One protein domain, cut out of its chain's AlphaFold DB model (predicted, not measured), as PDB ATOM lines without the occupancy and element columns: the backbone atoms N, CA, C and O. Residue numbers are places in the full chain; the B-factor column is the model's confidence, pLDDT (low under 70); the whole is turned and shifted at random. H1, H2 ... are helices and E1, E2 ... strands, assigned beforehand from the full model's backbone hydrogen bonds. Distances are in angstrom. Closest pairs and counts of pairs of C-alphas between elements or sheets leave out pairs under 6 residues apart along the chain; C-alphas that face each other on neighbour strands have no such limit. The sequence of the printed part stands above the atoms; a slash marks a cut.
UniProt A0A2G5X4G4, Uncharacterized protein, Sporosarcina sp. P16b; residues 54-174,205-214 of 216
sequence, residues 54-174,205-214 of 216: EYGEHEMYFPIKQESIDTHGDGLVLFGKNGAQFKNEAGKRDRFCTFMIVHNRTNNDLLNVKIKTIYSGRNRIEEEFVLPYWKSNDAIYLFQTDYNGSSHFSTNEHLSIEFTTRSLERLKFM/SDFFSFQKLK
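This is residues 54 to 174 and 205 to 214 of the 216 residues of an uncharacterized protein of Sporosarcina sp. P16b (UniProt A0A2G5X4G4). Two strongly twisted sheets stand partly face to face as a sandwich, their strands crossed at 42 degrees: a mixed sheet in the order E1 E3 E6 E2 E8, and an antiparallel one in the order E5 E4 E7. H1 packs on the larger sheet; H2 is on its opposite face, near one end of the longest axis, while H3 runs on from E7 at the other end. The printed part has 131 residues with three named helices and eight named strands, along the chain E1 H1 E2 H2 E3 E4 E5 E6 E7 H3 E8; the class is mixed. It is compact, with a radius of gyration of the C-alphas of 15.0 A, and elongated, spanning 51 by 30 by 23 A.

E1, residues 54 to 62, is an edge strand antiparallel to E3, residues 95 to 104, with N 58 and O 99 2.8 A apart. E3 is antiparallel to E6, residues 139 to 143, with N 100 and O 142 at 2.9 A. E6 is parallel to E2, residues 75 to 79, with N 78 and O 141 at 2.9 A. E2 is antiparallel to edge strand E8, residues 209 to 213, with N 77 and O 211 at 2.9 A. H1, residues 66 to 72, is on this sheet at a height of 7.4 A, only just over none of its strands, with 2 of its C-alphas falling on E6. E1, H1 and E2 form a split strand-helix-strand unit, two strands running the same way with E3 and E6 between them in the sheet; its crossover is right-handed. H2, residues 81 to 90, is on the opposite face at a height of 8.3 A, over E2 and slantwise at 35 degrees on the local plane. In the smaller sheet E4, residues 110 to 120, and E5, residues 124 to 134, form a hairpin, with N 115 and O 129 at 2.8 A. E4 is also antiparallel to E7, residues 155 to 165, with N 116 and O 160 at 2.8 A. Between the sheets, the closest C-alphas of E2 and E5 are those of Leu 78 and Phe 129, 7.6 A apart. H3, residues 166 to 174, only grazes the smaller sheet. In H1, H2 and H3 every O i to N i+4 pair is within hydrogen-bond range.

E1 begins at C-alpha 54 (175.767, 167.888, 216.179) and bends by 64 degrees at residue 59. E3 is 27.0 A long, E4 27.7 A, E5 26.7 A and E7 29.8 A. E8 ends at C-alpha 213 (162.628, 168.020, 203.870).

The C-alphas farthest apart, those of Arg 93 and Met 174, are 52.7 A apart. Residues 175 to 204 are not printed, and C-alphas 174 and 205 are 31.8 A apart across the cut. The link E6 to E7 is long. Residues 90 to 93, 149 to 153, 166 to 174 and 205 to 207 have pLDDT under 70.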
ATOM      1  N   GLU A  54     176.397 166.921 215.289       92.06
ATOM      2  CA  GLU A  54     175.767 167.888 216.179       92.06
ATOM      3  C   GLU A  54     174.334 167.414 216.388       92.06
ATOM      4  O   GLU A  54     173.719 166.932 215.441       92.06
ATOM      5  N   TYR A  55     173.815 167.480 217.609       91.88
ATOM      6  CA  TYR A  55     172.435 167.089 217.866       91.88
ATOM      7  C   TYR A  55     171.770 168.014 218.876       91.88
ATOM      8  O   TYR A  55     172.434 168.582 219.743       91.88
ATOM      9  N   GLY A  56     170.453 168.142 218.755       89.19
ATOM     10  CA  GLY A  56     169.623 168.940 219.645       89.19
ATOM     11  C   GLY A  56     168.179 168.455 219.649       89.19
ATOM     12  O   GLY A  56     167.694 167.888 218.669       89.19
ATOM     13  N   GLU A  57     167.501 168.663 220.771       89.31
ATOM     14  CA  GLU A  57     166.072 168.398 220.918       89.31
ATOM     15  C   GLU A  57     165.281 169.672 220.639       89.31
ATOM     16  O   GLU A  57     165.600 170.744 221.157       89.31
ATOM     17  N   HIS A  58     164.245 169.554 219.815       90.00
ATOM     18  CA  HIS A  58     163.445 170.686 219.374       90.00
ATOM     19  C   HIS A  58     161.969 170.312 219.307       90.00
ATOM     20  O   HIS A  58     161.588 169.319 218.684       90.00
ATOM     21  N   GLU A  59     161.125 171.153 219.894       88.62
ATOM     22  CA  GLU A  59     159.694 171.118 219.624       88.62
ATOM     23  C   GLU A  59     159.408 171.848 218.312       88.62
ATOM     24  O   GLU A  59     159.781 173.005 218.114       88.62
ATOM     25  N   MET A  60     158.739 171.161 217.395       87.81
ATOM     26  CA  MET A  60     158.379 171.692 216.090       87.81
ATOM     27  C   MET A  60     156.944 171.344 215.750       87.81
ATOM     28  O   MET A  60     156.374 170.349 216.197       87.81
ATOM     29  N   TYR A  61     156.355 172.179 214.908       86.69
ATOM     30  CA  TYR A  61     155.036 171.918 214.371       86.69
ATOM     31  C   TYR A  61     155.080 170.746 213.386       86.69
ATOM     32  O   TYR A  61     155.979 170.673 212.550       86.69
ATOM     33  N   PHE A  62     154.101 169.848 213.462       84.75
ATOM     34  CA  PHE A  62     153.890 168.771 212.507       84.75
ATOM     35  C   PHE A  62     152.549 168.975 211.784       84.75
ATOM     36  O   PHE A  62     151.541 169.145 212.474       84.75
ATOM     37  N   PRO A  63     152.506 168.950 210.436       85.69
ATOM     38  CA  PRO A  63     153.619 168.734 209.505       85.69
ATOM     39  C   PRO A  63     154.679 169.849 209.566       85.69
ATOM     40  O   PRO A  63     154.360 171.012 209.814       85.69
ATOM     41  N   ILE A  64     155.948 169.477 209.346       87.25
ATOM     42  CA  ILE A  64     157.095 170.391 209.480       87.25
ATOM     43  C   ILE A  64     156.980 171.533 208.468       87.25
ATOM     44  O   ILE A  64     156.924 171.310 207.255       87.25
ATOM     45  N   LYS A  65     156.946 172.761 208.992       87.25
ATOM     46  CA  LYS A  65     156.844 174.002 208.217       87.25
ATOM     47  C   LYS A  65     158.195 174.416 207.637       87.25
ATOM     48  O   LYS A  65     159.247 174.041 208.149       87.25
ATOM     49  N   GLN A  66     158.150 175.246 206.594       88.00
ATOM     50  CA  GLN A  66     159.343 175.750 205.906       88.00
ATOM     51  C   GLN A  66     160.305 176.480 206.855       88.00
ATOM     52  O   GLN A  66     161.501 176.236 206.794       88.00
ATOM     53  N   GLU A  67     159.787 177.269 207.797       88.62
ATOM     54  CA  GLU A  67     160.583 178.001 208.796       88.62
ATOM     55  C   GLU A  67     161.488 177.079 209.634       88.62
ATOM     56  O   GLU A  67     162.654 177.390 209.893       88.62
ATOM     57  N   SER A  68     160.983 175.902 210.018       87.12
ATOM     58  CA  SER A  68     161.772 174.901 210.743       87.12
ATOM     59  C   SER A  68     162.873 174.309 209.860       87.12
ATOM     60  O   SER A  68     163.989 174.106 210.329       87.12
ATOM     61  N   ILE A  69     162.600 174.092 208.569       88.94
ATOM     62  CA  ILE A  69     163.601 173.627 207.591       88.94
ATOM     63  C   ILE A  69     164.648 174.720 207.339       88.94
ATOM     64  O   ILE A  69     165.832 174.431 207.174       88.94
ATOM     65  N   ASP A  70     164.250 175.989 207.338       89.62
ATOM     66  CA  ASP A  70     165.172 177.107 207.155       89.62
ATOM     67  C   ASP A  70     166.160 177.210 208.318       89.62
ATOM     68  O   ASP A  70     167.358 177.399 208.075       89.62
ATOM     69  N   THR A  71     165.664 176.975 209.535       90.25
ATOM     70  CA  THR A  71     166.424 176.992 210.792       90.25
ATOM     71  C   THR A  71     167.336 175.774 210.936       90.25
ATOM     72  O   THR A  71     168.521 175.914 211.230       90.25
ATOM     73  N   HIS A  72     166.802 174.571 210.716       89.94
ATOM     74  CA  HIS A  72     167.492 173.318 211.032       89.94
ATOM     75  C   HIS A  72     168.087 172.609 209.807       89.94
ATOM     76  O   HIS A  72     168.891 171.696 209.960       89.94
ATOM     77  N   GLY A  73     167.781 173.056 208.590       89.62
ATOM     78  CA  GLY A  73     168.387 172.572 207.350       89.62
ATOM     79  C   GLY A  73     167.615 171.455 206.640       89.62
ATOM     80  O   GLY A  73     166.666 170.866 207.160       89.62
ATOM     81  N   ASP A  74     168.053 171.166 205.414       91.94
ATOM     82  CA  ASP A  74     167.535 170.063 204.599       91.94
ATOM     83  C   ASP A  74     167.795 168.712 205.271       91.94
ATOM     84  O   ASP A  74     168.784 168.536 205.989       91.94
ATOM     85  N   GLY A  75     166.928 167.730 205.019       92.00
ATOM     86  CA  GLY A  75     167.094 166.450 205.687       92.00
ATOM     87  C   GLY A  75     166.001 165.418 205.479       92.00
ATOM     88  O   GLY A  75     165.170 165.499 204.569       92.00
ATOM     89  N   LEU A  76     166.026 164.418 206.355       92.38
ATOM     90  CA  LEU A  76     165.058 163.329 206.398       92.38
ATOM     91  C   LEU A  76     164.416 163.259 207.776       92.38
ATOM     92  O   LEU A  76     165.114 163.138 208.777       92.38
ATOM     93  N   VAL A  77     163.087 163.260 207.818       91.62
ATOM     94  CA  VAL A  77     162.349 162.825 209.004       91.62
ATOM     95  C   VAL A  77     162.214 161.324 208.957       91.62
ATOM     96  O   VAL A  77     161.708 160.801 207.964       91.62
ATOM     97  N   LEU A  78     162.659 160.647 210.008       91.44
ATOM     98  CA  LEU A  78     162.542 159.204 210.148       91.44
ATOM     99  C   LEU A  78     161.402 158.885 211.110       91.44
ATOM    100  O   LEU A  78     161.348 159.397 212.227       91.44
ATOM    101  N   PHE A  79     160.488 158.033 210.658       88.56
ATOM    102  CA  PHE A  79     159.355 157.560 211.438       88.56
ATOM    103  C   PHE A  79     159.486 156.058 211.627       88.56
ATOM    104  O   PHE A  79     159.296 155.293 210.672       88.56
ATOM    105  N   GLY A  80     159.805 155.641 212.852       87.75
ATOM    106  CA  GLY A  80     159.750 154.236 213.225       87.75
ATOM    107  C   GLY A  80     158.302 153.812 213.431       87.75
ATOM    108  O   GLY A  80     157.365 154.439 212.925       87.75
ATOM    109  N   LYS A  81     158.087 152.738 214.183       87.38
ATOM    110  CA  LYS A  81     156.737 152.222 214.429       87.38
ATOM    111  C   LYS A  81     155.851 153.251 215.137       87.38
ATOM    112  O   LYS A  81     154.703 153.433 214.730       87.38
ATOM    113  N   ASN A  82     156.386 153.944 216.144       87.12
ATOM    114  CA  ASN A  82     155.644 154.953 216.895       87.12
ATOM    115  C   ASN A  82     155.366 156.182 216.016       87.12
ATOM    116  O   ASN A  82     154.221 156.616 215.880       87.12
ATOM    117  N   GLY A  83     156.397 156.682 215.332       85.94
ATOM    118  CA  GLY A  83     156.254 157.822 214.427       85.94
ATOM    119  C   GLY A  83     155.295 157.566 213.258       85.94
ATOM    120  O   GLY A  83     154.557 158.463 212.857       85.94
ATOM    121  N   ALA A  84     155.258 156.345 212.716       85.25
ATOM    122  CA  ALA A  84     154.363 155.987 211.617       85.25
ATOM    123  C   ALA A  84     152.893 155.940 212.062       85.25
ATOM    124  O   ALA A  84     152.022 156.439 211.347       85.25
ATOM    125  N   GLN A  85     152.619 155.394 213.252       84.31
ATOM    126  CA  GLN A  85     151.282 155.432 213.855       84.31
ATOM    127  C   GLN A  85     150.826 156.878 214.068       84.31
ATOM    128  O   GLN A  85     149.733 157.249 213.634       84.31
ATOM    129  N   PHE A  86     151.705 157.723 214.616       80.81
ATOM    130  CA  PHE A  86     151.424 159.147 214.791       80.81
ATOM    131  C   PHE A  86     151.151 159.850 213.464       80.81
ATOM    132  O   PHE A  86     150.138 160.527 213.328       80.81
ATOM    133  N   LYS A  87     151.995 159.653 212.449       80.62
ATOM    134  CA  LYS A  87     151.821 160.264 211.125       80.62
ATOM    135  C   LYS A  87     150.473 159.912 210.487       80.62
ATOM    136  O   LYS A  87     149.858 160.778 209.870       80.62
ATOM    137  N   ASN A  88     149.999 158.677 210.644       76.94
ATOM    138  CA  ASN A  88     148.725 158.238 210.068       76.94
ATOM    139  C   ASN A  88     147.502 158.885 210.746       76.94
ATOM    140  O   ASN A  88     146.485 159.118 210.087       76.94
ATOM    141  N   GLU A  89     147.591 159.206 212.037       71.62
ATOM    142  CA  GLU A  89     146.493 159.822 212.789       71.62
ATOM    143  C   GLU A  89     146.578 161.343 212.866       71.62
ATOM    144  O   GLU A  89     145.625 162.049 212.528       71.62
ATOM    145  N   ALA A  90     147.731 161.854 213.290       60.88
ATOM    146  CA  ALA A  90     148.019 163.272 213.427       60.88
ATOM    147  C   ALA A  90     148.322 163.943 212.084       60.88
ATOM    148  O   ALA A  90     148.209 165.155 211.989       60.88
ATOM    149  N   GLY A  91     148.576 163.199 211.001       58.12
ATOM    150  CA  GLY A  91     148.595 163.765 209.643       58.12
ATOM    151  C   GLY A  91     147.281 164.457 209.236       58.12
ATOM    152  O   GLY A  91     147.230 165.116 208.204       58.12
ATOM    153  N   LYS A  92     146.222 164.323 210.050       59.84
ATOM    154  CA  LYS A  92     144.933 165.015 209.908       59.84
ATOM    155  C   LYS A  92     144.803 166.283 210.763       59.84
ATOM    156  O   LYS A  92     143.804 166.985 210.624       59.84
ATOM    157  N   ARG A  93     145.725 166.545 211.700       67.44
ATOM    158  CA  ARG A  93     145.649 167.663 212.653       67.44
ATOM    159  C   ARG A  93     147.024 168.212 212.976       67.44
ATOM    160  O   ARG A  93     147.876 167.506 213.505       67.44
ATOM    161  N   ASP A  94     147.159 169.507 212.795       74.38
ATOM    162  CA  ASP A  94     148.393 170.194 213.094       74.38
ATOM    163  C   ASP A  94     148.706 170.245 214.603       74.38
ATOM    164  O   ASP A  94     147.859 170.653 215.407       74.38
ATOM    165  N   ARG A  95     149.914 169.821 215.008       82.19
ATOM    166  CA  ARG A  95     150.314 169.710 216.429       82.19
ATOM    167  C   ARG A  95     151.811 169.905 216.651       82.19
ATOM    168  O   ARG A  95     152.614 169.586 215.782       82.19
ATOM    169  N   PHE A  96     152.189 170.355 217.846       85.31
ATOM    170  CA  PHE A  96     153.589 170.361 218.276       85.31
ATOM    171  C   PHE A  96     154.067 168.951 218.623       85.31
ATOM    172  O   PHE A  96     153.369 168.196 219.306       85.31
ATOM    173  N   CYS A  97     155.257 168.622 218.136       87.44
ATOM    174  CA  CYS A  97     155.942 167.359 218.350       87.44
ATOM    175  C   CYS A  97     157.411 167.622 218.675       87.44
ATOM    176  O   CYS A  97     158.038 168.507 218.098       87.44
ATOM    177  N   THR A  98     157.964 166.802 219.551       89.38
ATOM    178  CA  THR A  98     159.386 166.773 219.881       89.38
ATOM    179  C   THR A  98     160.140 165.949 218.847       89.38
ATOM    180  O   THR A  98     159.747 164.820 218.525       89.38
ATOM    181  N   PHE A  99     161.232 166.509 218.341       90.81
ATOM    182  CA  PHE A  99     162.190 165.826 217.486       90.81
ATOM    183  C   PHE A  99     163.593 165.964 218.062       90.81
ATOM    184  O   PHE A  99     163.986 167.043 218.502       90.81
ATOM    185  N   MET A 100     164.384 164.904 217.945       92.25
ATOM    186  CA  MET A 100     165.834 165.020 218.006       92.25
ATOM    187  C   MET A 100     166.348 165.245 216.593       92.25
ATOM    188  O   MET A 100     166.149 164.418 215.703       92.25
ATOM    189  N   ILE A 101     167.016 166.369 216.386       93.88
ATOM    190  CA  ILE A 101     167.650 166.700 215.120       93.88
ATOM    191  C   ILE A 101     169.128 166.376 215.258       93.88
ATOM    192  O   ILE A 101     169.776 166.851 216.184       93.88
ATOM    193  N   VAL A 102     169.653 165.569 214.342       94.81
ATOM    194  CA  VAL A 102     171.073 165.230 214.265       94.81
ATOM    195  C   VAL A 102     171.616 165.726 212.933       94.81
ATOM    196  O   VAL A 102     171.112 165.348 211.878       94.81
ATOM    197  N   HIS A 103     172.658 166.547 212.953       93.94
ATOM    198  CA  HIS A 103     173.360 167.034 211.771       93.94
ATOM    199  C   HIS A 103     174.621 166.228 211.527       93.94
ATOM    200  O   HIS A 103     175.471 166.086 212.409       93.94
ATOM    201  N   ASN A 104     174.808 165.788 210.287       91.25
ATOM    202  CA  ASN A 104     176.093 165.263 209.853       91.25
ATOM    203  C   ASN A 104     177.050 166.424 209.529       91.25
ATOM    204  O   ASN A 104     177.108 166.885 208.392       91.25
ATOM    205  N   ARG A 105     177.833 166.882 210.511       89.94
ATOM    206  CA  ARG A 105     178.873 167.921 210.339       89.94
ATOM    207  C   ARG A 105     180.183 167.379 209.769       89.94
ATOM    208  O   ARG A 105     181.186 168.085 209.701       89.94
ATOM    209  N   THR A 106     180.197 166.115 209.362       83.81
ATOM    210  CA  THR A 106     181.352 165.502 208.710       83.81
ATOM    211  C   THR A 106     181.527 166.076 207.310       83.81
ATOM    212  O   THR A 106     180.556 166.219 206.575       83.81
ATOM    213  N   ASN A 107     182.770 166.295 206.876       82.44
ATOM    214  CA  ASN A 107     183.087 166.710 205.498       82.44
ATOM    215  C   ASN A 107     182.768 165.640 204.435       82.44
ATOM    216  O   ASN A 107     182.853 165.900 203.238       82.44
ATOM    217  N   ASN A 108     182.446 164.420 204.865       79.62
ATOM    218  CA  ASN A 108     182.221 163.260 204.021       79.62
ATOM    219  C   ASN A 108     180.834 162.673 204.268       79.62
ATOM    220  O   ASN A 108     180.314 162.692 205.384       79.62
ATOM    221  N   ASP A 109     180.280 162.075 203.219       84.88
ATOM    222  CA  ASP A 109     179.057 161.294 203.328       84.88
ATOM    223  C   ASP A 109     179.283 160.031 204.160       84.88
ATOM    224  O   ASP A 109     180.323 159.360 204.051       84.88
ATOM    225  N   LEU A 110     178.264 159.676 204.927       84.88
ATOM    226  CA  LEU A 110     178.209 158.447 205.696       84.88
ATOM    227  C   LEU A 110     177.424 157.392 204.918       84.88
ATOM    228  O   LEU A 110     176.460 157.689 204.211       84.88
ATOM    229  N   LEU A 111     177.867 156.149 205.031       84.44
ATOM    230  CA  LEU A 111     177.310 154.978 204.368       84.44
ATOM    231  C   LEU A 111     176.887 153.958 205.420       84.44
ATOM    232  O   LEU A 111     177.470 153.915 206.504       84.44
ATOM    233  N   ASN A 112     175.918 153.107 205.074       80.75
ATOM    234  CA  ASN A 112     175.449 152.013 205.938       80.75
ATOM    235  C   ASN A 112     175.155 152.486 207.368       80.75
ATOM    236  O   ASN A 112     175.606 151.878 208.340       80.75
ATOM    237  N   VAL A 113     174.466 153.617 207.475       85.94
ATOM    238  CA  VAL A 113     174.180 154.258 208.749       85.94
ATOM    239  C   VAL A 113     173.086 153.465 209.446       85.94
ATOM    240  O   VAL A 113     172.023 153.239 208.872       85.94
ATOM    241  N   LYS A 114     173.330 153.066 210.688       90.31
ATOM    242  CA  LYS A 114     172.320 152.516 211.584       90.31
ATOM    243  C   LYS A 114     172.156 153.457 212.757       90.31
ATOM    244  O   LYS A 114     173.138 153.795 213.410       90.31
ATOM    245  N   ILE A 115     170.930 153.879 213.007       91.00
ATOM    246  CA  ILE A 115     170.591 154.768 214.110       91.00
ATOM    247  C   ILE A 115     169.689 153.986 215.040       91.00
ATOM    248  O   ILE A 115     168.645 153.500 214.618       91.00
ATOM    249  N   LYS A 116     170.086 153.888 216.298       92.62
ATOM    250  CA  LYS A 116     169.266 153.341 217.367       92.62
ATOM    251  C   LYS A 116     168.969 154.458 218.351       92.62
ATOM    252  O   LYS A 116     169.897 155.054 218.894       92.62
ATOM    253  N   THR A 117     167.693 154.724 218.579       91.81
ATOM    254  CA  THR A 117     167.231 155.726 219.537       91.81
ATOM    255  C   THR A 117     166.334 155.068 220.572       91.81
ATOM    256  O   THR A 117     165.473 154.255 220.240       91.81
ATOM    257  N   ILE A 118     166.547 155.421 221.833       91.31
ATOM    258  CA  ILE A 118     165.702 155.044 222.960       91.31
ATOM    259  C   ILE A 118     165.356 156.326 223.696       91.31
ATOM    260  O   ILE A 118     166.248 157.050 224.148       91.31
ATOM    261  N   TYR A 119     164.067 156.595 223.811       90.25
ATOM    262  CA  TYR A 119     163.548 157.738 224.541       90.25
ATOM    263  C   TYR A 119     162.357 157.318 225.389       90.25
ATOM    264  O   TYR A 119     161.656 156.354 225.073       90.25
ATOM    265  N   SER A 120     162.140 158.053 226.471       86.06
ATOM    266  CA  SER A 120     161.058 157.794 227.410       86.06
ATOM    267  C   SER A 120     160.200 159.036 227.582       86.06
ATOM    268  O   SER A 120     160.674 160.089 228.007       86.06
ATOM    269  N   GLY A 121     158.924 158.897 227.227       78.56
ATOM    270  CA  GLY A 121     157.856 159.833 227.563       78.56
ATOM    271  C   GLY A 121     156.947 159.202 228.612       78.56
ATOM    272  O   GLY A 121     157.345 158.991 229.756       78.56
ATOM    273  N   ARG A 122     155.730 158.833 228.200       79.50
ATOM    274  CA  ARG A 122     154.848 157.964 228.999       79.50
ATOM    275  C   ARG A 122     155.271 156.508 228.895       79.50
ATOM    276  O   ARG A 122     155.166 155.766 229.864       79.50
ATOM    277  N   ASN A 123     155.723 156.118 227.709       84.00
ATOM    278  CA  ASN A 123     156.273 154.803 227.444       84.00
ATOM    279  C   ASN A 123     157.743 154.934 227.055       84.00
ATOM    280  O   ASN A 123     158.169 155.948 226.502       84.00
ATOM    281  N   ARG A 124     158.501 153.870 227.311       89.25
ATOM    282  CA  ARG A 124     159.842 153.708 226.759       89.25
ATOM    283  C   ARG A 124     159.720 153.214 225.325       89.25
ATOM    284  O   ARG A 124     159.168 152.137 225.092       89.25
ATOM    285  N   ILE A 125     160.219 153.997 224.380       89.56
ATOM    286  CA  ILE A 125     160.136 153.720 222.949       89.56
ATOM    287  C   ILE A 125     161.544 153.507 222.409       89.56
ATOM    288  O   ILE A 125     162.446 154.313 222.627       89.56
ATOM    289  N   GLU A 126     161.723 152.396 221.702       91.81
ATOM    290  CA  GLU A 126     162.969 152.016 221.047       91.81
ATOM    291  C   GLU A 126     162.722 151.932 219.542       91.81
ATOM    292  O   GLU A 126     161.849 151.187 219.089       91.81
ATOM    293  N   GLU A 127     163.478 152.709 218.770       89.50
ATOM    294  CA  GLU A 127     163.397 152.720 217.311       89.50
ATOM    295  C   GLU A 127     164.786 152.523 216.698       89.50
ATOM    296  O   GLU A 127     165.788 153.085 217.151       89.50
ATOM    297  N   GLU A 128     164.833 151.703 215.650       90.44
ATOM    298  CA  GLU A 128     166.032 151.439 214.863       90.44
ATOM    299  C   GLU A 128     165.778 151.837 213.407       90.44
ATOM    300  O   GLU A 128     164.748 151.508 212.817       90.44
ATOM    301  N   PHE A 129     166.741 152.541 212.825       88.31
ATOM    302  CA  PHE A 129     166.701 153.036 211.458       88.31
ATOM    303  C   PHE A 129     167.956 152.610 210.720       88.31
ATOM    304  O   PHE A 129     169.058 152.682 211.260       88.31
ATOM    305  N   VAL A 130     167.803 152.231 209.453       87.31
ATOM    306  CA  VAL A 130     168.928 151.845 208.597       87.31
ATOM    307  C   VAL A 130     168.887 152.655 207.312       87.31
ATOM    308  O   VAL A 130     167.991 152.490 206.490       87.31
ATOM    309  N   LEU A 131     169.881 153.514 207.114       83.31
ATOM    310  CA  LEU A 131     170.020 154.339 205.922       83.31
ATOM    311  C   LEU A 131     171.238 153.881 205.115       83.31
ATOM    312  O   LEU A 131     172.348 153.810 205.645       83.31
ATOM    313  N   PRO A 132     171.093 153.629 203.803       79.19
ATOM    314  CA  PRO A 132     172.242 153.279 202.971       79.19
ATOM    315  C   PRO A 132     173.232 154.445 202.844       79.19
ATOM    316  O   PRO A 132     174.420 154.227 202.600       79.19
ATOM    317  N   TYR A 133     172.743 155.678 202.995       84.38
ATOM    318  CA  TYR A 133     173.476 156.898 202.706       84.38
ATOM    319  C   TYR A 133     172.940 158.071 203.534       84.38
ATOM    320  O   TYR A 133     171.729 158.277 203.593       84.38
ATOM    321  N   TRP A 134     173.845 158.862 204.111       88.44
ATOM    322  CA  TRP A 134     173.552 160.136 204.765       88.44
ATOM    323  C   TRP A 134     174.584 161.177 204.331       88.44
ATOM    324  O   TRP A 134     175.781 161.059 204.608       88.44
ATOM    325  N   LYS A 135     174.112 162.186 203.601       89.06
ATOM    326  CA  LYS A 135     174.953 163.223 203.009       89.06
ATOM    327  C   LYS A 135     175.603 164.107 204.074       89.06
ATOM    328  O   LYS A 135     175.041 164.326 205.147       89.06
ATOM    329  N   SER A 136     176.782 164.631 203.760       89.00
ATOM    330  CA  SER A 136     177.399 165.718 204.526       89.00
ATOM    331  C   SER A 136     176.475 166.943 204.616       89.00
ATOM    332  O   SER A 136     175.875 167.345 203.619       89.00
ATOM    333  N   ASN A 137     176.399 167.538 205.808       89.06
ATOM    334  CA  ASN A 137     175.587 168.696 206.196       89.06
ATOM    335  C   ASN A 137     174.061 168.520 206.150       89.06
ATOM    336  O   ASN A 137     173.351 169.466 206.489       89.06
ATOM    337  N   ASP A 138     173.552 167.338 205.796       91.19
ATOM    338  CA  ASP A 138     172.123 167.037 205.909       91.19
ATOM    339  C   ASP A 138     171.760 166.699 207.365       91.19
ATOM    340  O   ASP A 138     172.555 166.110 208.114       91.19
ATOM    341  N   ALA A 139     170.527 167.023 207.745       94.00
ATOM    342  CA  ALA A 139     169.957 166.698 209.042       94.00
ATOM    343  C   ALA A 139     169.094 165.425 208.993       94.00
ATOM    344  O   ALA A 139     168.415 165.125 208.007       94.00
ATOM    345  N   ILE A 140     169.087 164.683 210.092       95.06
ATOM    346  CA  ILE A 140     168.119 163.631 210.373       95.06
ATOM    347  C   ILE A 140     167.243 164.099 211.524       95.06
ATOM    348  O   ILE A 140     167.742 164.481 212.575       95.06
ATOM    349  N   TYR A 141     165.937 164.039 211.314       93.94
ATOM    350  CA  TYR A 141     164.923 164.389 212.292       93.94
ATOM    351  C   TYR A 141     164.327 163.084 212.826       93.94
ATOM    352  O   TYR A 141     163.594 162.390 212.120       93.94
ATOM    353  N   LEU A 142     164.674 162.731 214.058       92.94
ATOM    354  CA  LEU A 142     164.147 161.574 214.774       92.94
ATOM    355  C   LEU A 142     162.903 162.007 215.541       92.94
ATOM    356  O   LEU A 142     162.966 162.915 216.367       92.94
ATOM    357  N   PHE A 143     161.767 161.385 215.251       90.44
ATOM    358  CA  PHE A 143     160.509 161.689 215.923       90.44
ATOM    359  C   PHE A 143     160.497 161.119 217.349       90.44
ATOM    360  O   PHE A 143     160.712 159.922 217.527       90.44
ATOM    361  N   GLN A 144     160.230 161.959 218.356       89.50
ATOM    362  CA  GLN A 144     160.316 161.565 219.774       89.50
ATOM    363  C   GLN A 144     159.030 161.802 220.571       89.50
ATOM    364  O   GLN A 144     159.026 161.791 221.795       89.50
ATOM    365  N   THR A 145     157.908 162.027 219.890       87.50
ATOM    366  CA  THR A 145     156.616 162.181 220.572       87.50
ATOM    367  C   THR A 145     155.895 160.842 220.631       87.50
ATOM    368  O   THR A 145     155.713 160.193 219.607       87.50
ATOM    369  N   ASP A 146     155.433 160.421 221.803       85.12
ATOM    370  CA  ASP A 146     154.596 159.225 221.920       85.12
ATOM    371  C   ASP A 146     153.313 159.375 221.086       85.12
ATOM    372  O   ASP A 146     152.657 160.417 221.121       85.12
ATOM    373  N   TYR A 147     152.899 158.313 220.397       74.69
ATOM    374  CA  TYR A 147     151.706 158.286 219.542       74.69
ATOM    375  C   TYR A 147     150.413 158.767 220.244       74.69
ATOM    376  O   TYR A 147     149.580 159.420 219.623       74.69
ATOM    377  N   ASN A 148     150.295 158.552 221.560       72.94
ATOM    378  CA  ASN A 148     149.163 158.998 222.392       72.94
ATOM    379  C   ASN A 148     149.475 160.223 223.279       72.94
ATOM    380  O   ASN A 148     148.711 160.555 224.195       72.94
ATOM    381  N   GLY A 149     150.620 160.866 223.065       66.31
ATOM    382  CA  GLY A 149     151.038 162.077 223.759       66.31
ATOM    383  C   GLY A 149     150.602 163.347 223.024       66.31
ATOM    384  O   GLY A 149     150.468 163.381 221.804       66.31
ATOM    385  N   SER A 150     150.398 164.421 223.779       60.88
ATOM    386  CA  SER A 150     150.497 165.795 223.271       60.88
ATOM    387  C   SER A 150     151.877 166.318 223.659       60.88
ATOM    388  O   SER A 150     152.218 166.120 224.823       60.88
ATOM    389  N   SER A 151     152.635 166.909 222.717       59.25
ATOM    390  CA  SER A 151     153.966 167.540 222.895       59.25
ATOM    391  C   SER A 151     154.619 167.234 224.251       59.25
ATOM    392  O   SER A 151     154.429 167.962 225.226       59.25
ATOM    393  N   HIS A 152     155.286 166.085 224.347       61.66
ATOM    394  CA  HIS A 152     155.963 165.682 225.575       61.66
ATOM    395  C   HIS A 152     157.463 165.878 225.380       61.66
ATOM    396  O   HIS A 152     158.011 165.411 224.379       61.66
ATOM    397  N   PHE A 153     158.133 166.511 226.344       62.78
ATOM    398  CA  PHE A 153     159.588 166.433 226.451       62.78
ATOM    399  C   PHE A 153     159.952 164.974 226.719       62.78
ATOM    400  O   PHE A 153     159.741 164.458 227.816       62.78
ATOM    401  N   SER A 154     160.366 164.266 225.680       72.50
ATOM    402  CA  SER A 154     160.855 162.899 225.778       72.50
ATOM    403  C   SER A 154     162.268 162.932 226.333       72.50
ATOM    404  O   SER A 154     163.135 163.588 225.764       72.50
ATOM    405  N   THR A 155     162.521 162.200 227.410       79.12
ATOM    406  CA  THR A 155     163.878 162.069 227.931       79.12
ATOM    407  C   THR A 155     164.645 161.103 227.045       79.12
ATOM    408  O   THR A 155     164.281 159.929 226.934       79.12
ATOM    409  N   ASN A 156     165.715 161.581 226.423       82.38
ATOM    410  CA  ASN A 156     166.602 160.732 225.648       82.38
ATOM    411  C   ASN A 156     167.451 159.847 226.554       82.38
ATOM    412  O   ASN A 156     168.321 160.324 227.276       82.38
ATOM    413  N   GLU A 157     167.198 158.542 226.501       87.00
ATOM    414  CA  GLU A 157     167.958 157.558 227.270       87.00
ATOM    415  C   GLU A 157     169.210 157.118 226.515       87.00
ATOM    416  O   GLU A 157     170.272 156.927 227.108       87.00
ATOM    417  N   HIS A 158     169.088 156.917 225.200       89.81
ATOM    418  CA  HIS A 158     170.181 156.395 224.394       89.81
ATOM    419  C   HIS A 158     170.065 156.799 222.925       89.81
ATOM    420  O   HIS A 158     169.035 156.580 222.292       89.81
ATOM    421  N   LEU A 159     171.166 157.288 222.361       90.50
ATOM    422  CA  LEU A 159     171.354 157.454 220.925       90.50
ATOM    423  C   LEU A 159     172.649 156.748 220.522       90.50
ATOM    424  O   LEU A 159     173.719 157.059 221.045       90.50
ATOM    425  N   SER A 160     172.558 155.828 219.569       91.31
ATOM    426  CA  SER A 160     173.712 155.189 218.939       91.31
ATOM    427  C   SER A 160     173.630 155.344 217.428       91.31
ATOM    428  O   SER A 160     172.578 155.123 216.828       91.31
ATOM    429  N   ILE A 161     174.748 155.733 216.815       88.69
ATOM    430  CA  ILE A 161     174.881 155.895 215.367       88.69
ATOM    431  C   ILE A 161     176.098 155.093 214.916       88.69
ATOM    432  O   ILE A 161     177.244 155.489 215.135       88.69
ATOM    433  N   GLU A 162     175.849 153.968 214.259       87.62
ATOM    434  CA  GLU A 162     176.878 153.174 213.596       87.62
ATOM    435  C   GLU A 162     176.940 153.564 212.122       87.62
ATOM    436  O   GLU A 162     175.911 153.730 211.474       87.62
ATOM    437  N   PHE A 163     178.136 153.707 211.557       84.12
ATOM    438  CA  PHE A 163     178.290 154.102 210.157       84.12
ATOM    439  C   PHE A 163     179.614 153.607 209.579       84.12
ATOM    440  O   PHE A 163     180.557 153.256 210.295       84.12
ATOM    441  N   THR A 164     179.718 153.635 208.251       79.12
ATOM    442  CA  THR A 164     180.996 153.553 207.545       79.12
ATOM    443  C   THR A 164     181.229 154.807 206.713       79.12
ATOM    444  O   THR A 164     180.307 155.424 206.190       79.12
ATOM    445  N   THR A 165     182.487 155.227 206.594       70.50
ATOM    446  CA  THR A 165     182.875 156.313 205.684       70.50
ATOM    447  C   THR A 165     183.453 155.725 204.402       70.50
ATOM    448  O   THR A 165     183.975 154.603 204.395       70.50
ATOM    449  N   ARG A 166     183.433 156.490 203.301       68.00
ATOM    450  CA  ARG A 166     184.064 156.070 202.032       68.00
ATOM    451  C   ARG A 166     185.531 155.663 202.216       68.00
ATOM    452  O   ARG A 166     185.993 154.712 201.586       68.00
ATOM    453  N   SER A 167     186.261 156.362 203.080       61.59
ATOM    454  CA  SER A 167     187.658 156.061 203.399       61.59
ATOM    455  C   SER A 167     187.820 154.743 204.155       61.59
ATOM    456  O   SER A 167     188.710 153.959 203.821       61.59
ATOM    457  N   LEU A 168     186.944 154.461 205.129       61.47
ATOM    458  CA  LEU A 168     186.942 153.198 205.871       61.47
ATOM    459  C   LEU A 168     186.604 152.010 204.969       61.47
ATOM    460  O   LEU A 168     187.267 150.978 205.054       61.47
ATOM    461  N   GLU A 169     185.637 152.160 204.062       62.75
ATOM    462  CA  GLU A 169     185.352 151.143 203.045       62.75
ATOM    463  C   GLU A 169     186.585 150.891 202.171       62.75
ATOM    464  O   GLU A 169     187.038 149.752 202.052       62.75
ATOM    465  N   ARG A 170     187.219 151.945 201.632       58.16
ATOM    466  CA  ARG A 170     188.463 151.816 200.847       58.16
ATOM    467  C   ARG A 170     189.570 151.090 201.621       58.16
ATOM    468  O   ARG A 170     190.237 150.237 201.039       58.16
ATOM    469  N   LEU A 171     189.751 151.380 202.911       54.75
ATOM    470  CA  LEU A 171     190.712 150.694 203.784       54.75
ATOM    471  C   LEU A 171     190.370 149.211 203.972       54.75
ATOM    472  O   LEU A 171     191.234 148.369 203.729       54.75
ATOM    473  N   LYS A 172     189.119 148.870 204.316       57.28
ATOM    474  CA  LYS A 172     188.652 147.471 204.407       57.28
ATOM    475  C   LYS A 172     188.913 146.716 203.102       57.28
ATOM    476  O   LYS A 172     189.426 145.597 203.122       57.28
ATOM    477  N   PHE A 173     188.633 147.349 201.962       51.69
ATOM    478  CA  PHE A 173     188.937 146.789 200.647       51.69
ATOM    479  C   PHE A 173     190.443 146.591 200.425       51.69
ATOM    480  O   PHE A 173     190.833 145.556 199.888       51.69
ATOM    481  N   MET A 174     191.301 147.530 200.830       45.12
ATOM    482  CA  MET A 174     192.757 147.406 200.680       45.12
ATOM    483  C   MET A 174     193.364 146.308 201.561       45.12
ATOM    484  O   MET A 174     194.179 145.532 201.067       45.12
ATOM    485  N   SER A 205     163.151 143.965 209.513       39.38
ATOM    486  CA  SER A 205     162.602 144.777 210.585       39.38
ATOM    487  C   SER A 205     161.898 145.941 209.909       39.38
ATOM    488  O   SER A 205     162.554 146.868 209.440       39.38
ATOM    489  N   ASP A 206     160.588 145.771 209.748       46.47
ATOM    490  CA  ASP A 206     159.552 146.781 209.558       46.47
ATOM    491  C   ASP A 206     160.046 148.095 208.940       46.47
ATOM    492  O   ASP A 206     160.636 148.929 209.619       46.47
ATOM    493  N   PHE A 207     159.795 148.271 207.636       60.12
ATOM    494  CA  PHE A 207     160.112 149.490 206.890       60.12
ATOM    495  C   PHE A 207     159.744 150.740 207.703       60.12
ATOM    496  O   PHE A 207     158.570 151.097 207.813       60.12
ATOM    497  N   PHE A 208     160.747 151.430 208.251       72.25
ATOM    498  CA  PHE A 208     160.544 152.786 208.738       72.25
ATOM    499  C   PHE A 208     160.136 153.648 207.541       72.25
ATOM    500  O   PHE A 208     160.627 153.473 206.420       72.25
ATOM    501  N   SER A 209     159.212 154.577 207.758       82.56
ATOM    502  CA  SER A 209     158.853 155.536 206.716       82.56
ATOM    503  C   SER A 209     159.692 156.794 206.884       82.56
ATOM    504  O   SER A 209     160.135 157.115 207.986       82.56
ATOM    505  N   PHE A 210     159.920 157.521 205.796       86.62
ATOM    506  CA  PHE A 210     160.634 158.787 205.867       86.62
ATOM    507  C   PHE A 210     159.923 159.883 205.084       86.62
ATOM    508  O   PHE A 210     159.137 159.623 204.170       86.62
ATOM    509  N   GLN A 211     160.198 161.128 205.456       88.19
ATOM    510  CA  GLN A 211     159.777 162.315 204.723       88.19
ATOM    511  C   GLN A 211     161.006 163.151 204.389       88.19
ATOM    512  O   GLN A 211     161.805 163.469 205.266       88.19
ATOM    513  N   LYS A 212     161.146 163.523 203.116       89.88
ATOM    514  CA  LYS A 212     162.214 164.419 202.679       89.88
ATOM    515  C   LYS A 212     161.831 165.866 202.963       89.88
ATOM    516  O   LYS A 212     160.761 166.308 202.547       89.88
ATOM    517  N   LEU A 213     162.721 166.587 203.630       88.69
ATOM    518  CA  LEU A 213     162.628 168.020 203.870       88.69
ATOM    519  C   LEU A 213     163.644 168.726 202.984       88.69
ATOM    520  O   LEU A 213     164.808 168.327 202.926       88.69
ATOM    521  N   LYS A 214     163.192 169.748 202.264       89.25
ATOM    522  CA  LYS A 214     164.050 170.538 201.391       89.25
ATOM    523  C   LYS A 214     163.594 171.987 201.396       89.25
ATOM    524  O   LYS A 214     162.392 172.232 201.273       89.25
TER     525      LYS A 214